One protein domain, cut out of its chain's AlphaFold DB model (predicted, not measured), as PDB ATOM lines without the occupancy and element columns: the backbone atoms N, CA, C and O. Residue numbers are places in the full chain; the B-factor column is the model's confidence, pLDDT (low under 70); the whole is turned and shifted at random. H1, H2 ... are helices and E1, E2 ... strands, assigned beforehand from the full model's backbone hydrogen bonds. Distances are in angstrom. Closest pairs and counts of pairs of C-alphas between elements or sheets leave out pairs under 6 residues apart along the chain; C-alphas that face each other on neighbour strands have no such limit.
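Overview. This is residues 9 to 100 of the 100 residues of an uncharacterized protein of Gemmataceae bacterium (UniProt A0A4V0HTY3). A small closed barrel, E1 to E5, has one helix, H1, as an arm; residues 84 to 100 stick out. The printed part has 92 residues with five named strands, then one named helix, class mixed. E1 to E4 form a meander, each strand antiparallel to the one before. The whole is loose, radius of gyration of the C-alphas 15.7 A, spanning 57 by 26 by 22 A.

Along the chain. E1 is residues 9 to 13, from C-alpha 9 at (12.871, 2.249, 20.403); E2 31 to 40, E3 43 to 49, E4 55 to 64, E5 75 to 77. H1, residues 80 to 98, 27.3 A long, ends at (8.276, -21.726, -0.375).

Arrangement. E5 is parallel to E4, N 76 to O 62 2.8 A, and antiparallel to E1, N 11 to O 77 2.8 A. H1 is only just not on the barrel, with 4 pairs of C-alphas within 10 A; every O i to N i+4 pair in H1 is within hydrogen-bond range.

Size, cuts and confidence. The printed part has no cut and one long link, E1 to E2. pLDDT is under 70 at residues 20 to 21, 67 to 68, 70 and 100.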
ATOM      1  N   VAL A   9      12.527   2.355  18.983       96.00
ATOM      2  CA  VAL A   9      12.871   2.249  20.403       96.00
ATOM      3  C   VAL A   9      13.799   1.054  20.615       96.00
ATOM      4  O   VAL A   9      13.539  -0.025  20.078       96.00
ATOM      5  N   VAL A  10      14.854   1.260  21.397       96.12
ATOM      6  CA  VAL A  10      15.838   0.267  21.850       96.12
ATOM      7  C   VAL A  10      16.072   0.431  23.355       96.12
ATOM      8  O   VAL A  10      15.715   1.454  23.940       96.12
ATOM      9  N   HIS A  11      16.679  -0.566  23.989       95.88
ATOM     10  CA  HIS A  11      17.220  -0.428  25.336       95.88
ATOM     11  C   HIS A  11      18.654   0.072  25.258       95.88
ATOM     12  O   HIS A  11      19.478  -0.575  24.627       95.88
ATOM     13  N   TYR A  12      18.962   1.181  25.918       95.31
ATOM     14  CA  TYR A  12      20.325   1.612  26.197       95.31
ATOM     15  C   TYR A  12      20.752   1.071  27.564       95.31
ATOM     16  O   TYR A  12      20.070   1.297  28.563       95.31
ATOM     17  N   VAL A  13      21.868   0.353  27.615       94.25
ATOM     18  CA  VAL A  13      22.430  -0.226  28.836       94.25
ATOM     19  C   VAL A  13      23.763   0.469  29.107       94.25
ATOM     20  O   VAL A  13      24.737   0.215  28.390       94.25
ATOM     21  N   PRO A  14      23.827   1.371  30.100       93.19
ATOM     22  CA  PRO A  14      25.088   1.954  30.516       93.19
ATOM     23  C   PRO A  14      25.914   0.906  31.262       93.19
ATOM     24  O   PRO A  14      25.366   0.052  31.962       93.19
ATOM     25  N   LYS A  15      27.237   0.967  31.126       91.00
ATOM     26  CA  LYS A  15      28.134   0.050  31.842       91.00
ATOM     27  C   LYS A  15      28.164   0.347  33.339       91.00
ATOM     28  O   LYS A  15      27.963  -0.544  34.155       91.00
ATOM     29  N   ASP A  16      28.379   1.614  33.660       89.25
ATOM     30  CA  ASP A  16      28.481   2.126  35.019       89.25
ATOM     31  C   ASP A  16      27.305   3.055  35.315       89.25
ATOM     32  O   ASP A  16      26.680   3.611  34.404       89.25
ATOM     33  N   ASP A  17      27.023   3.257  36.597       87.00
ATOM     34  CA  ASP A  17      26.100   4.297  37.032       87.00
ATOM     35  C   ASP A  17      26.575   5.669  36.531       87.00
ATOM     36  O   ASP A  17      27.744   6.041  36.683       87.00
ATOM     37  N   LYS A  18      25.660   6.464  35.969       80.25
ATOM     38  CA  LYS A  18      25.967   7.840  35.554       80.25
ATOM     39  C   LYS A  18      24.985   8.805  36.189       80.25
ATOM     40  O   LYS A  18      23.866   8.987  35.711       80.25
ATOM     41  N   TYR A  19      25.469   9.467  37.238       73.44
ATOM     42  CA  TYR A  19      24.756  10.537  37.944       73.44
ATOM     43  C   TYR A  19      25.164  11.951  37.503       73.44
ATOM     44  O   TYR A  19      24.692  12.954  38.043       73.44
ATOM     45  N   ALA A  20      26.064  12.050  36.519       62.50
ATOM     46  CA  ALA A  20      26.577  13.323  36.031       62.50
ATOM     47  C   ALA A  20      25.439  14.222  35.523       62.50
ATOM     48  O   ALA A  20      24.469  13.741  34.942       62.50
ATOM     49  N   PHE A  21      25.554  15.532  35.760       64.56
ATOM     50  CA  PHE A  21      24.591  16.550  35.311       64.56
ATOM     51  C   PHE A  21      23.129  16.291  35.729       64.56
ATOM     52  O   PHE A  21      22.198  16.780  35.084       64.56
ATOM     53  N   GLY A  22      22.910  15.535  36.812       75.31
ATOM     54  CA  GLY A  22      21.580  15.195  37.320       75.31
ATOM     55  C   GLY A  22      20.826  14.222  36.417       75.31
ATOM     56  O   GLY A  22      19.625  14.396  36.218       75.31
ATOM     57  N   HIS A  23      21.531  13.289  35.779       80.94
ATOM     58  CA  HIS A  23      20.933  12.119  35.140       80.94
ATOM     59  C   HIS A  23      20.823  10.978  36.155       80.94
ATOM     60  O   HIS A  23      21.636  10.880  37.066       80.94
ATOM     61  N   CYS A  24      19.815  10.122  36.024       89.50
ATOM     62  CA  CYS A  24      19.624   8.959  36.894       89.50
ATOM     63  C   CYS A  24      19.738   7.663  36.091       89.50
ATOM     64  O   CYS A  24      18.751   6.941  35.923       89.50
ATOM     65  N   LEU A  25      20.940   7.397  35.573       89.94
ATOM     66  CA  LEU A  25      21.269   6.151  34.886       89.94
ATOM     67  C   LEU A  25      21.887   5.142  35.842       89.94
ATOM     68  O   LEU A  25      22.888   5.436  36.496       89.94
ATOM     69  N   GLN A  26      21.332   3.937  35.835       90.94
ATOM     70  CA  GLN A  26      21.854   2.803  36.585       90.94
ATOM     71  C   GLN A  26      22.596   1.828  35.666       90.94
ATOM     72  O   GLN A  26      22.033   1.348  34.678       90.94
ATOM     73  N   GLY A  27      23.842   1.519  36.006       91.88
ATOM     74  CA  GLY A  27      24.694   0.568  35.306       91.88
ATOM     75  C   GLY A  27      24.047  -0.811  35.202       91.88
ATOM     76  O   GLY A  27      23.386  -1.289  36.128       91.88
ATOM     77  N   GLY A  28      24.193  -1.442  34.039       90.19
ATOM     78  CA  GLY A  28      23.654  -2.769  33.744       90.19
ATOM     79  C   GLY A  28      22.131  -2.840  33.591       90.19
ATOM     80  O   GLY A  28      21.620  -3.901  33.236       90.19
ATOM     81  N   GLN A  29      21.394  -1.746  33.814       92.38
ATOM     82  CA  GLN A  29      19.939  -1.712  33.659       92.38
ATOM     83  C   GLN A  29      19.529  -1.109  32.309       92.38
ATOM     84  O   GLN A  29      20.099  -0.103  31.875       92.38
ATOM     85  N   PRO A  30      18.518  -1.683  31.635       94.75
ATOM     86  CA  PRO A  30      18.007  -1.125  30.396       94.75
ATOM     87  C   PRO A  30      17.259   0.185  30.649       94.75
ATOM     88  O   PRO A  30      16.360   0.264  31.483       94.75
ATOM     89  N   HIS A  31      17.603   1.200  29.869       95.50
ATOM     90  CA  HIS A  31      16.915   2.482  29.800       95.50
ATOM     91  C   HIS A  31      16.267   2.625  28.430       95.50
ATOM     92  O   HIS A  31      16.839   2.218  27.416       95.50
ATOM     93  N   ALA A  32      15.066   3.197  28.376       96.75
ATOM     94  CA  ALA A  32      14.401   3.431  27.103       96.75
ATOM     95  C   ALA A  32      15.218   4.426  26.272       96.75
ATOM     96  O   ALA A  32      15.678   5.448  26.782       96.75
ATOM     97  N   ALA A  33      15.393   4.141  24.987       97.38
ATOM     98  CA  ALA A  33      16.098   5.028  24.083       97.38
ATOM     99  C   ALA A  33      15.482   4.992  22.684       97.38
ATOM    100  O   ALA A  33      15.001   3.954  22.232       97.38
ATOM    101  N   ILE A  34      15.498   6.126  21.987       98.06
ATOM    102  CA  ILE A  34      15.003   6.248  20.610       98.06
ATOM    103  C   ILE A  34      16.195   6.470  19.686       98.06
ATOM    104  O   ILE A  34      17.015   7.348  19.946       98.06
ATOM    105  N   ILE A  35      16.278   5.708  18.594       98.19
ATOM    106  CA  ILE A  35      17.301   5.892  17.559       98.19
ATOM    107  C   ILE A  35      17.079   7.232  16.861       98.19
ATOM    108  O   ILE A  35      16.053   7.442  16.212       98.19
ATOM    109  N   THR A  36      18.063   8.119  16.960       98.31
ATOM    110  CA  THR A  36      18.047   9.448  16.334       98.31
ATOM    111  C   THR A  36      18.882   9.498  15.057       98.31
ATOM    112  O   THR A  36      18.556  10.267  14.158       98.31
ATOM    113  N   ALA A  37      19.913   8.656  14.932       98.12
ATOM    114  CA  ALA A  37      20.686   8.487  13.701       98.12
ATOM    115  C   ALA A  37      21.250   7.064  13.583       98.12
ATOM    116  O   ALA A  37      21.490   6.398  14.591       98.12
ATOM    117  N   VAL A  38      21.492   6.614  12.351       97.81
ATOM    118  CA  VAL A  38      22.082   5.302  12.045       97.81
ATOM    119  C   VAL A  38      23.368   5.518  11.256       97.81
ATOM    120  O   VAL A  38      23.322   6.073  10.163       97.81
ATOM    121  N   HIS A  39      24.503   5.079  11.805       96.06
ATOM    122  CA  HIS A  39      25.795   5.092  11.103       96.06
ATOM    123  C   HIS A  39      26.022   3.786  10.341       96.06
ATOM    124  O   HIS A  39      26.566   3.783   9.243       96.06
ATOM    125  N   SER A  40      25.605   2.666  10.937       93.88
ATOM    126  CA  SER A  40      25.636   1.326  10.348       93.88
ATOM    127  C   SER A  40      24.630   0.413  11.055       93.88
ATOM    128  O   SER A  40      24.040   0.792  12.067       93.88
ATOM    129  N   ASP A  41      24.491  -0.834  10.597       92.56
ATOM    130  CA  ASP A  41      23.618  -1.830  11.237       92.56
ATOM    131  C   ASP A  41      24.030  -2.185  12.684       92.56
ATOM    132  O   ASP A  41      23.273  -2.827  13.412       92.56
ATOM    133  N   SER A  42      25.218  -1.759  13.128       92.81
ATOM    134  CA  SER A  42      25.738  -2.020  14.479       92.81
ATOM    135  C   SER A  42      26.112  -0.761  15.265       92.81
ATOM    136  O   SER A  42      26.630  -0.887  16.373       92.81
ATOM    137  N   MET A  43      25.849   0.441  14.740       94.81
ATOM    138  CA  MET A  43      26.209   1.696  15.407       94.81
ATOM    139  C   MET A  43      25.185   2.800  15.149       94.81
ATOM    140  O   MET A  43      24.863   3.125  14.003       94.81
ATOM    141  N   VAL A  44      24.694   3.399  16.233       97.25
ATOM    142  CA  VAL A  44      23.585   4.361  16.217       97.25
ATOM    143  C   VAL A  44      23.834   5.519  17.181       97.25
ATOM    144  O   VAL A  44      24.595   5.399  18.141       97.25
ATOM    145  N   ASN A  45      23.150   6.635  16.950       97.94
ATOM    146  CA  ASN A  45      22.947   7.657  17.971       97.94
ATOM    147  C   ASN A  45      21.544   7.491  18.549       97.94
ATOM    148  O   ASN A  45      20.604   7.150  17.822       97.94
ATOM    149  N   VAL A  46      21.400   7.751  19.845       97.56
ATOM    150  CA  VAL A  46      20.131   7.613  20.553       97.56
ATOM    151  C   VAL A  46      19.856   8.800  21.473       97.56
ATOM    152  O   VAL A  46      20.769   9.411  22.028       97.56
ATOM    153  N   ALA A  47      18.575   9.107  21.648       97.44
ATOM    154  CA  ALA A  47      18.083   9.898  22.768       97.44
ATOM    155  C   ALA A  47      17.655   8.927  23.871       97.44
ATOM    156  O   ALA A  47      16.714   8.157  23.675       97.44
ATOM    157  N   VAL A  48      18.371   8.931  24.992       96.00
ATOM    158  CA  VAL A  48      18.130   8.033  26.128       96.00
ATOM    159  C   VAL A  48      17.278   8.745  27.164       96.00
ATOM    160  O   VAL A  48      17.509   9.918  27.445       96.00
ATOM    161  N   PHE A  49      16.333   8.023  27.755       95.81
ATOM    162  CA  PHE A  49      15.519   8.467  28.878       95.81
ATOM    163  C   PHE A  49      16.048   7.829  30.158       95.81
ATOM    164  O   PHE A  49      16.115   6.605  30.266       95.81
ATOM    165  N   ASP A  50      16.432   8.651  31.130       93.69
ATOM    166  CA  ASP A  50      16.791   8.150  32.452       93.69
ATOM    167  C   ASP A  50      15.553   7.712  33.258       93.69
ATOM    168  O   ASP A  50      14.411   7.803  32.795       93.69
ATOM    169  N   ARG A  51      15.762   7.248  34.495       91.38
ATOM    170  CA  ARG A  51      14.676   6.782  35.376       91.38
ATOM    171  C   ARG A  51      13.617   7.841  35.709       91.38
ATOM    172  O   ARG A  51      12.516   7.475  36.107       91.38
ATOM    173  N   ASN A  52      13.936   9.123  35.546       92.19
ATOM    174  CA  ASN A  52      13.024  10.240  35.779       92.19
ATOM    175  C   ASN A  52      12.396  10.755  34.471       92.19
ATOM    176  O   ASN A  52      11.674  11.751  34.486       92.19
ATOM    177  N   GLY A  53      12.685  10.114  33.331       91.25
ATOM    178  CA  GLY A  53      12.246  10.552  32.007       91.25
ATOM    179  C   GLY A  53      13.062  11.714  31.436       91.25
ATOM    180  O   GLY A  53      12.693  12.263  30.396       91.25
ATOM    181  N   LYS A  54      14.175  12.101  32.072       93.19
ATOM    182  CA  LYS A  54      15.059  13.139  31.543       93.19
ATOM    183  C   LYS A  54      15.859  12.577  30.379       93.19
ATOM    184  O   LYS A  54      16.472  11.513  30.474       93.19
ATOM    185  N   THR A  55      15.884  13.332  29.288       93.81
ATOM    186  CA  THR A  55      16.563  12.926  28.062       93.81
ATOM    187  C   THR A  55      18.016  13.371  28.031       93.81
ATOM    188  O   THR A  55      18.317  14.513  28.390       93.81
ATOM    189  N   PHE A  56      18.902  12.526  27.508       91.56
ATOM    190  CA  PHE A  56      20.249  12.931  27.103       91.56
ATOM    191  C   PHE A  56      20.683  12.228  25.810       91.56
ATOM    192  O   PHE A  56      20.206  11.130  25.503       91.56
ATOM    193  N   PRO A  57      21.565  12.859  25.019       94.56
ATOM    194  CA  PRO A  57      22.088  12.253  23.807       94.56
ATOM    195  C   PRO A  57      23.202  11.250  24.133       94.56
ATOM    196  O   PRO A  57      24.103  11.545  24.918       94.56
ATOM    197  N   ALA A  58      23.188  10.099  23.465       94.19
ATOM    198  CA  ALA A  58      24.323   9.187  23.406       94.19
ATOM    199  C   ALA A  58      24.667   8.905  21.938       94.19
ATOM    200  O   ALA A  58      23.830   8.444  21.159       94.19
ATOM    201  N   CYS A  59      25.902   9.217  21.551       96.00
ATOM    202  CA  CYS A  59      26.374   9.114  20.172       96.00
ATOM    203  C   CYS A  59      27.310   7.920  19.994       96.00
ATOM    204  O   CYS A  59      28.019   7.545  20.925       96.00
ATOM    205  N   SER A  60      27.339   7.371  18.778       95.31
ATOM    206  CA  SER A  60      28.223   6.268  18.382       95.31
ATOM    207  C   SER A  60      28.110   5.055  19.309       95.31
ATOM    208  O   SER A  60      29.104   4.416  19.649       95.31
ATOM    209  N   VAL A  61      26.884   4.745  19.732       94.62
ATOM    210  CA  VAL A  61      26.593   3.628  20.628       94.62
ATOM    211  C   VAL A  61      26.469   2.351  19.810       94.62
ATOM    212  O   VAL A  61      25.776   2.308  18.787       94.62
ATOM    213  N   GLN A  62      27.131   1.294  20.272       94.56
ATOM    214  CA  GLN A  62      27.074  -0.007  19.623       94.56
ATOM    215  C   GLN A  62      25.688  -0.637  19.805       94.56
ATOM    216  O   GLN A  62      25.217  -0.803  20.926       94.56
ATOM    217  N   LEU A  63      25.049  -1.042  18.708       94.00
ATOM    218  CA  LEU A  63      23.811  -1.819  18.725       94.00
ATOM    219  C   LEU A  63      24.146  -3.315  18.733       94.00
ATOM    220  O   LEU A  63      24.580  -3.888  17.731       94.00
ATOM    221  N   PHE A  64      23.953  -3.947  19.884       91.75
ATOM    222  CA  PHE A  64      24.224  -5.354  20.124       91.75
ATOM    223  C   PHE A  64      23.037  -6.225  19.686       91.75
ATOM    224  O   PHE A  64      21.946  -6.182  20.261       91.75
ATOM    225  N   GLN A  65      23.270  -7.014  18.634       84.75
ATOM    226  CA  GLN A  65      22.279  -7.845  17.943       84.75
ATOM    227  C   GLN A  65      22.722  -9.317  17.874       84.75
ATOM    228  O   GLN A  65      22.758  -9.885  16.792       84.75
ATOM    229  N   ASP A  66      23.090  -9.910  19.017       71.06
ATOM    230  CA  ASP A  66      23.433 -11.345  19.154       71.06
ATOM    231  C   ASP A  66      24.896 -11.719  18.823       71.06
ATOM    232  O   ASP A  66      25.184 -12.802  18.314       71.06
ATOM    233  N   LYS A  67      25.859 -10.839  19.141       67.06
ATOM    234  CA  LYS A  67      27.291 -11.203  19.112       67.06
ATOM    235  C   LYS A  67      27.676 -11.998  20.378       67.06
ATOM    236  O   LYS A  67      27.079 -11.767  21.422       67.06
ATOM    237  N   PRO A  68      28.667 -12.906  20.324       61.03
ATOM    238  CA  PRO A  68      29.053 -13.725  21.481       61.03
ATOM    239  C   PRO A  68      29.699 -12.922  22.620       61.03
ATOM    240  O   PRO A  68      29.657 -13.348  23.769       61.03
ATOM    241  N   GLU A  69      30.274 -11.757  22.322       71.62
ATOM    242  CA  GLU A  69      30.990 -10.935  23.296       71.62
ATOM    243  C   GLU A  69      30.188  -9.686  23.661       71.62
ATOM    244  O   GLU A  69      29.792  -8.905  22.789       71.62
ATOM    245  N   GLN A  70      29.964  -9.492  24.962       68.94
ATOM    246  CA  GLN A  70      29.320  -8.294  25.482       68.94
ATOM    247  C   GLN A  70      30.189  -7.057  25.170       68.94
ATOM    248  O   GLN A  70      31.406  -7.106  25.368       68.94
ATOM    249  N   PRO A  71      29.602  -5.947  24.684       77.75
ATOM    250  CA  PRO A  71      30.351  -4.732  24.376       77.75
ATOM    251  C   PRO A  71      31.136  -4.197  25.582       77.75
ATOM    252  O   PRO A  71      30.670  -4.252  26.716       77.75
ATOM    253  N   TYR A  72      32.318  -3.626  25.332       76.44
ATOM    254  CA  TYR A  72      33.218  -3.124  26.383       76.44
ATOM    255  C   TYR A  72      32.701  -1.859  27.105       76.44
ATOM    256  O   TYR A  72      33.175  -1.535  28.199       76.44
ATOM    257  N   GLY A  73      31.741  -1.146  26.509       87.62
ATOM    258  CA  GLY A  73      31.168   0.108  27.009       87.62
ATOM    259  C   GLY A  73      29.643   0.101  26.967       87.62
ATOM    260  O   GLY A  73      29.036  -0.960  26.883       87.62
ATOM    261  N   ASP A  74      29.028   1.282  27.010       93.00
ATOM    262  CA  ASP A  74      27.573   1.390  26.889       93.00
ATOM    263  C   ASP A  74      27.103   0.865  25.530       93.00
ATOM    264  O   ASP A  74      27.746   1.087  24.497       93.00
ATOM    265  N   TYR A  75      25.954   0.202  25.519       94.75
ATOM    266  CA  TYR A  75      25.433  -0.417  24.309       94.75
ATOM    267  C   TYR A  75      23.918  -0.327  24.232       94.75
ATOM    268  O   TYR A  75      23.226  -0.127  25.227       94.75
ATOM    269  N   CYS A  76      23.399  -0.501  23.023       95.06
ATOM    270  CA  CYS A  76      21.980  -0.631  22.762       95.06
ATOM    271  C   CYS A  76      21.620  -2.090  22.476       95.06
ATOM    272  O   CYS A  76      22.382  -2.799  21.824       95.06
ATOM    273  N   THR A  77      20.436  -2.533  22.883       94.75
ATOM    274  CA  THR A  77      19.853  -3.823  22.495       94.75
ATOM    275  C   THR A  77      18.414  -3.652  22.042       94.75
ATOM    276  O   THR A  77      17.698  -2.742  22.462       94.75
ATOM    277  N   TRP A  78      17.967  -4.553  21.173       94.38
ATOM    278  CA  TRP A  78      16.547  -4.685  20.873       94.38
ATOM    279  C   TRP A  78      15.800  -5.283  22.061       94.38
ATOM    280  O   TRP A  78      16.306  -6.195  22.718       94.38
ATOM    281  N   MET A  79      14.570  -4.823  22.287       91.62
ATOM    282  CA  MET A  79      13.674  -5.441  23.262       91.62
ATOM    283  C   MET A  79      13.323  -6.867  22.823       91.62
ATOM    284  O   MET A  79      13.155  -7.130  21.628       91.62
ATOM    285  N   GLU A  80      13.147  -7.786  23.775       85.19
ATOM    286  CA  GLU A  80      12.826  -9.193  23.482       85.19
ATOM    287  C   GLU A  80      11.577  -9.331  22.609       85.19
ATOM    288  O   GLU A  80      11.558 -10.100  21.649       85.19
ATOM    289  N   TYR A  81      10.560  -8.509  22.870       84.94
ATOM    290  CA  TYR A  81       9.353  -8.471  22.052       84.94
ATOM    291  C   TYR A  81       9.645  -8.122  20.584       84.94
ATOM    292  O   TYR A  81       9.107  -8.762  19.685       84.94
ATOM    293  N   GLN A  82      10.525  -7.150  20.317       80.50
ATOM    294  CA  GLN A  82      10.888  -6.764  18.948       80.50
ATOM    295  C   GLN A  82      11.658  -7.877  18.235       80.50
ATOM    296  O   GLN A  82      11.404  -8.121  17.056       80.50
ATOM    297  N   LYS A  83      12.536  -8.589  18.955       83.19
ATOM    298  CA  LYS A  83      13.202  -9.797  18.446       83.19
ATOM    299  C   LYS A  83      12.189 -10.882  18.083       83.19
ATOM    300  O   LYS A  83      12.236 -11.419  16.981       83.19
ATOM    301  N   GLY A  84      11.220 -11.138  18.962       80.81
ATOM    302  CA  GLY A  84      10.152 -12.107  18.712       80.81
ATOM    303  C   GLY A  84       9.251 -11.734  17.531       80.81
ATOM    304  O   GLY A  84       8.853 -12.606  16.764       80.81
ATOM    305  N   GLN A  85       8.943 -10.447  17.348       82.25
ATOM    306  CA  GLN A  85       8.174  -9.975  16.192       82.25
ATOM    307  C   GLN A  85       8.962 -10.116  14.887       82.25
ATOM    308  O   GLN A  85       8.409 -10.602  13.906       82.25
ATOM    309  N   ALA A  86      10.252  -9.765  14.881       79.38
ATOM    310  CA  ALA A  86      11.109  -9.959  13.714       79.38
ATOM    311  C   ALA A  86      11.182 -11.439  13.306       79.38
ATOM    312  O   ALA A  86      10.938 -11.756  12.147       79.38
ATOM    313  N   ALA A  87      11.386 -12.348  14.266       80.44
ATOM    314  CA  ALA A  87      11.428 -13.788  14.004       80.44
ATOM    315  C   ALA A  87      10.110 -14.330  13.418       80.44
ATOM    316  O   ALA A  87      10.120 -15.182  12.531       80.44
ATOM    317  N   LYS A  88       8.956 -13.827  13.884       83.38
ATOM    318  CA  LYS A  88       7.645 -14.203  13.330       83.38
ATOM    319  C   LYS A  88       7.480 -13.744  11.884       83.38
ATOM    320  O   LYS A  88       6.987 -14.519  11.069       83.38
ATOM    321  N   THR A  89       7.878 -12.511  11.576       83.56
ATOM    322  CA  THR A  89       7.811 -11.973  10.211       83.56
ATOM    323  C   THR A  89       8.743 -12.735   9.275       83.56
ATOM    324  O   THR A  89       8.287 -13.195   8.235       83.56
ATOM    325  N   GLU A  90       9.997 -12.965   9.679       84.06
ATOM    326  CA  GLU A  90      10.972 -13.746   8.901       84.06
ATOM    327  C   GLU A  90      10.442 -15.168   8.609       84.06
ATOM    328  O   GLU A  90      10.508 -15.644   7.475       84.06
ATOM    329  N   ALA A  91       9.825 -15.829   9.597       81.06
ATOM    330  CA  ALA A  91       9.225 -17.154   9.412       81.06
ATOM    331  C   ALA A  91       7.995 -17.156   8.484       81.06
ATOM    332  O   ALA A  91       7.743 -18.146   7.796       81.06
ATOM    333  N   LEU A  92       7.200 -16.080   8.474       85.25
ATOM    334  CA  LEU A  92       6.054 -15.934   7.570       85.25
ATOM    335  C   LEU A  92       6.503 -15.668   6.130       85.25
ATOM    336  O   LEU A  92       5.945 -16.263   5.210       85.25
ATOM    337  N   GLU A  93       7.515 -14.821   5.938       83.75
ATOM    338  CA  GLU A  93       8.093 -14.539   4.620       83.75
ATOM    339  C   GLU A  93       8.708 -15.795   3.996       83.75
ATOM    340  O   GLU A  93       8.446 -16.073   2.826       83.75
ATOM    341  N   ALA A  94       9.432 -16.605   4.780       82.88
ATOM    342  CA  ALA A  94       9.972 -17.886   4.319       82.88
ATOM    343  C   ALA A  94       8.864 -18.835   3.830       82.88
ATOM    344  O   ALA A  94       8.916 -19.329   2.707       82.88
ATOM    345  N   LYS A  95       7.793 -19.006   4.620       85.62
ATOM    346  CA  LYS A  95       6.641 -19.840   4.232       85.62
ATOM    347  C   LYS A  95       5.944 -19.355   2.960       85.62
ATOM    348  O   LYS A  95       5.394 -20.167   2.225       85.62
ATOM    349  N   LEU A  96       5.914 -18.044   2.724       86.00
ATOM    350  CA  LEU A  96       5.281 -17.459   1.542       86.00
ATOM    351  C   LEU A  96       6.169 -17.584   0.295       86.00
ATOM    352  O   LEU A  96       5.642 -17.690  -0.811       86.00
ATOM    353  N   ALA A  97       7.493 -17.600   0.470       81.06
ATOM    354  CA  ALA A  97       8.454 -17.864  -0.595       81.06
ATOM    355  C   ALA A  97       8.453 -19.338  -1.029       81.06
ATOM    356  O   ALA A  97       8.470 -19.597  -2.225       81.06
ATOM    357  N   ASP A  98       8.350 -20.281  -0.086       76.75
ATOM    358  CA  ASP A  98       8.276 -21.726  -0.375       76.75
ATOM    359  C   ASP A  98       6.955 -22.145  -1.049       76.75
ATOM    360  O   ASP A  98       6.854 -23.223  -1.633       76.75
ATOM    361  N   ALA A  99       5.916 -21.310  -0.948       72.50
ATOM    362  CA  ALA A  99       4.604 -21.542  -1.552       72.50
ATOM    363  C   ALA A  99       4.476 -21.013  -2.997       72.50
ATOM    364  O   ALA A  99       3.396 -21.129  -3.583       72.50
ATOM    365  N   LYS A 100       5.532 -20.401  -3.547       55.34
ATOM    366  CA  LYS A 100       5.603 -19.879  -4.921       55.34
ATOM    367  C   LYS A 100       6.431 -20.785  -5.821       55.34
ATOM    368  O   LYS A 100       6.048 -20.881  -7.007       55.34
TER     369      LYS A 100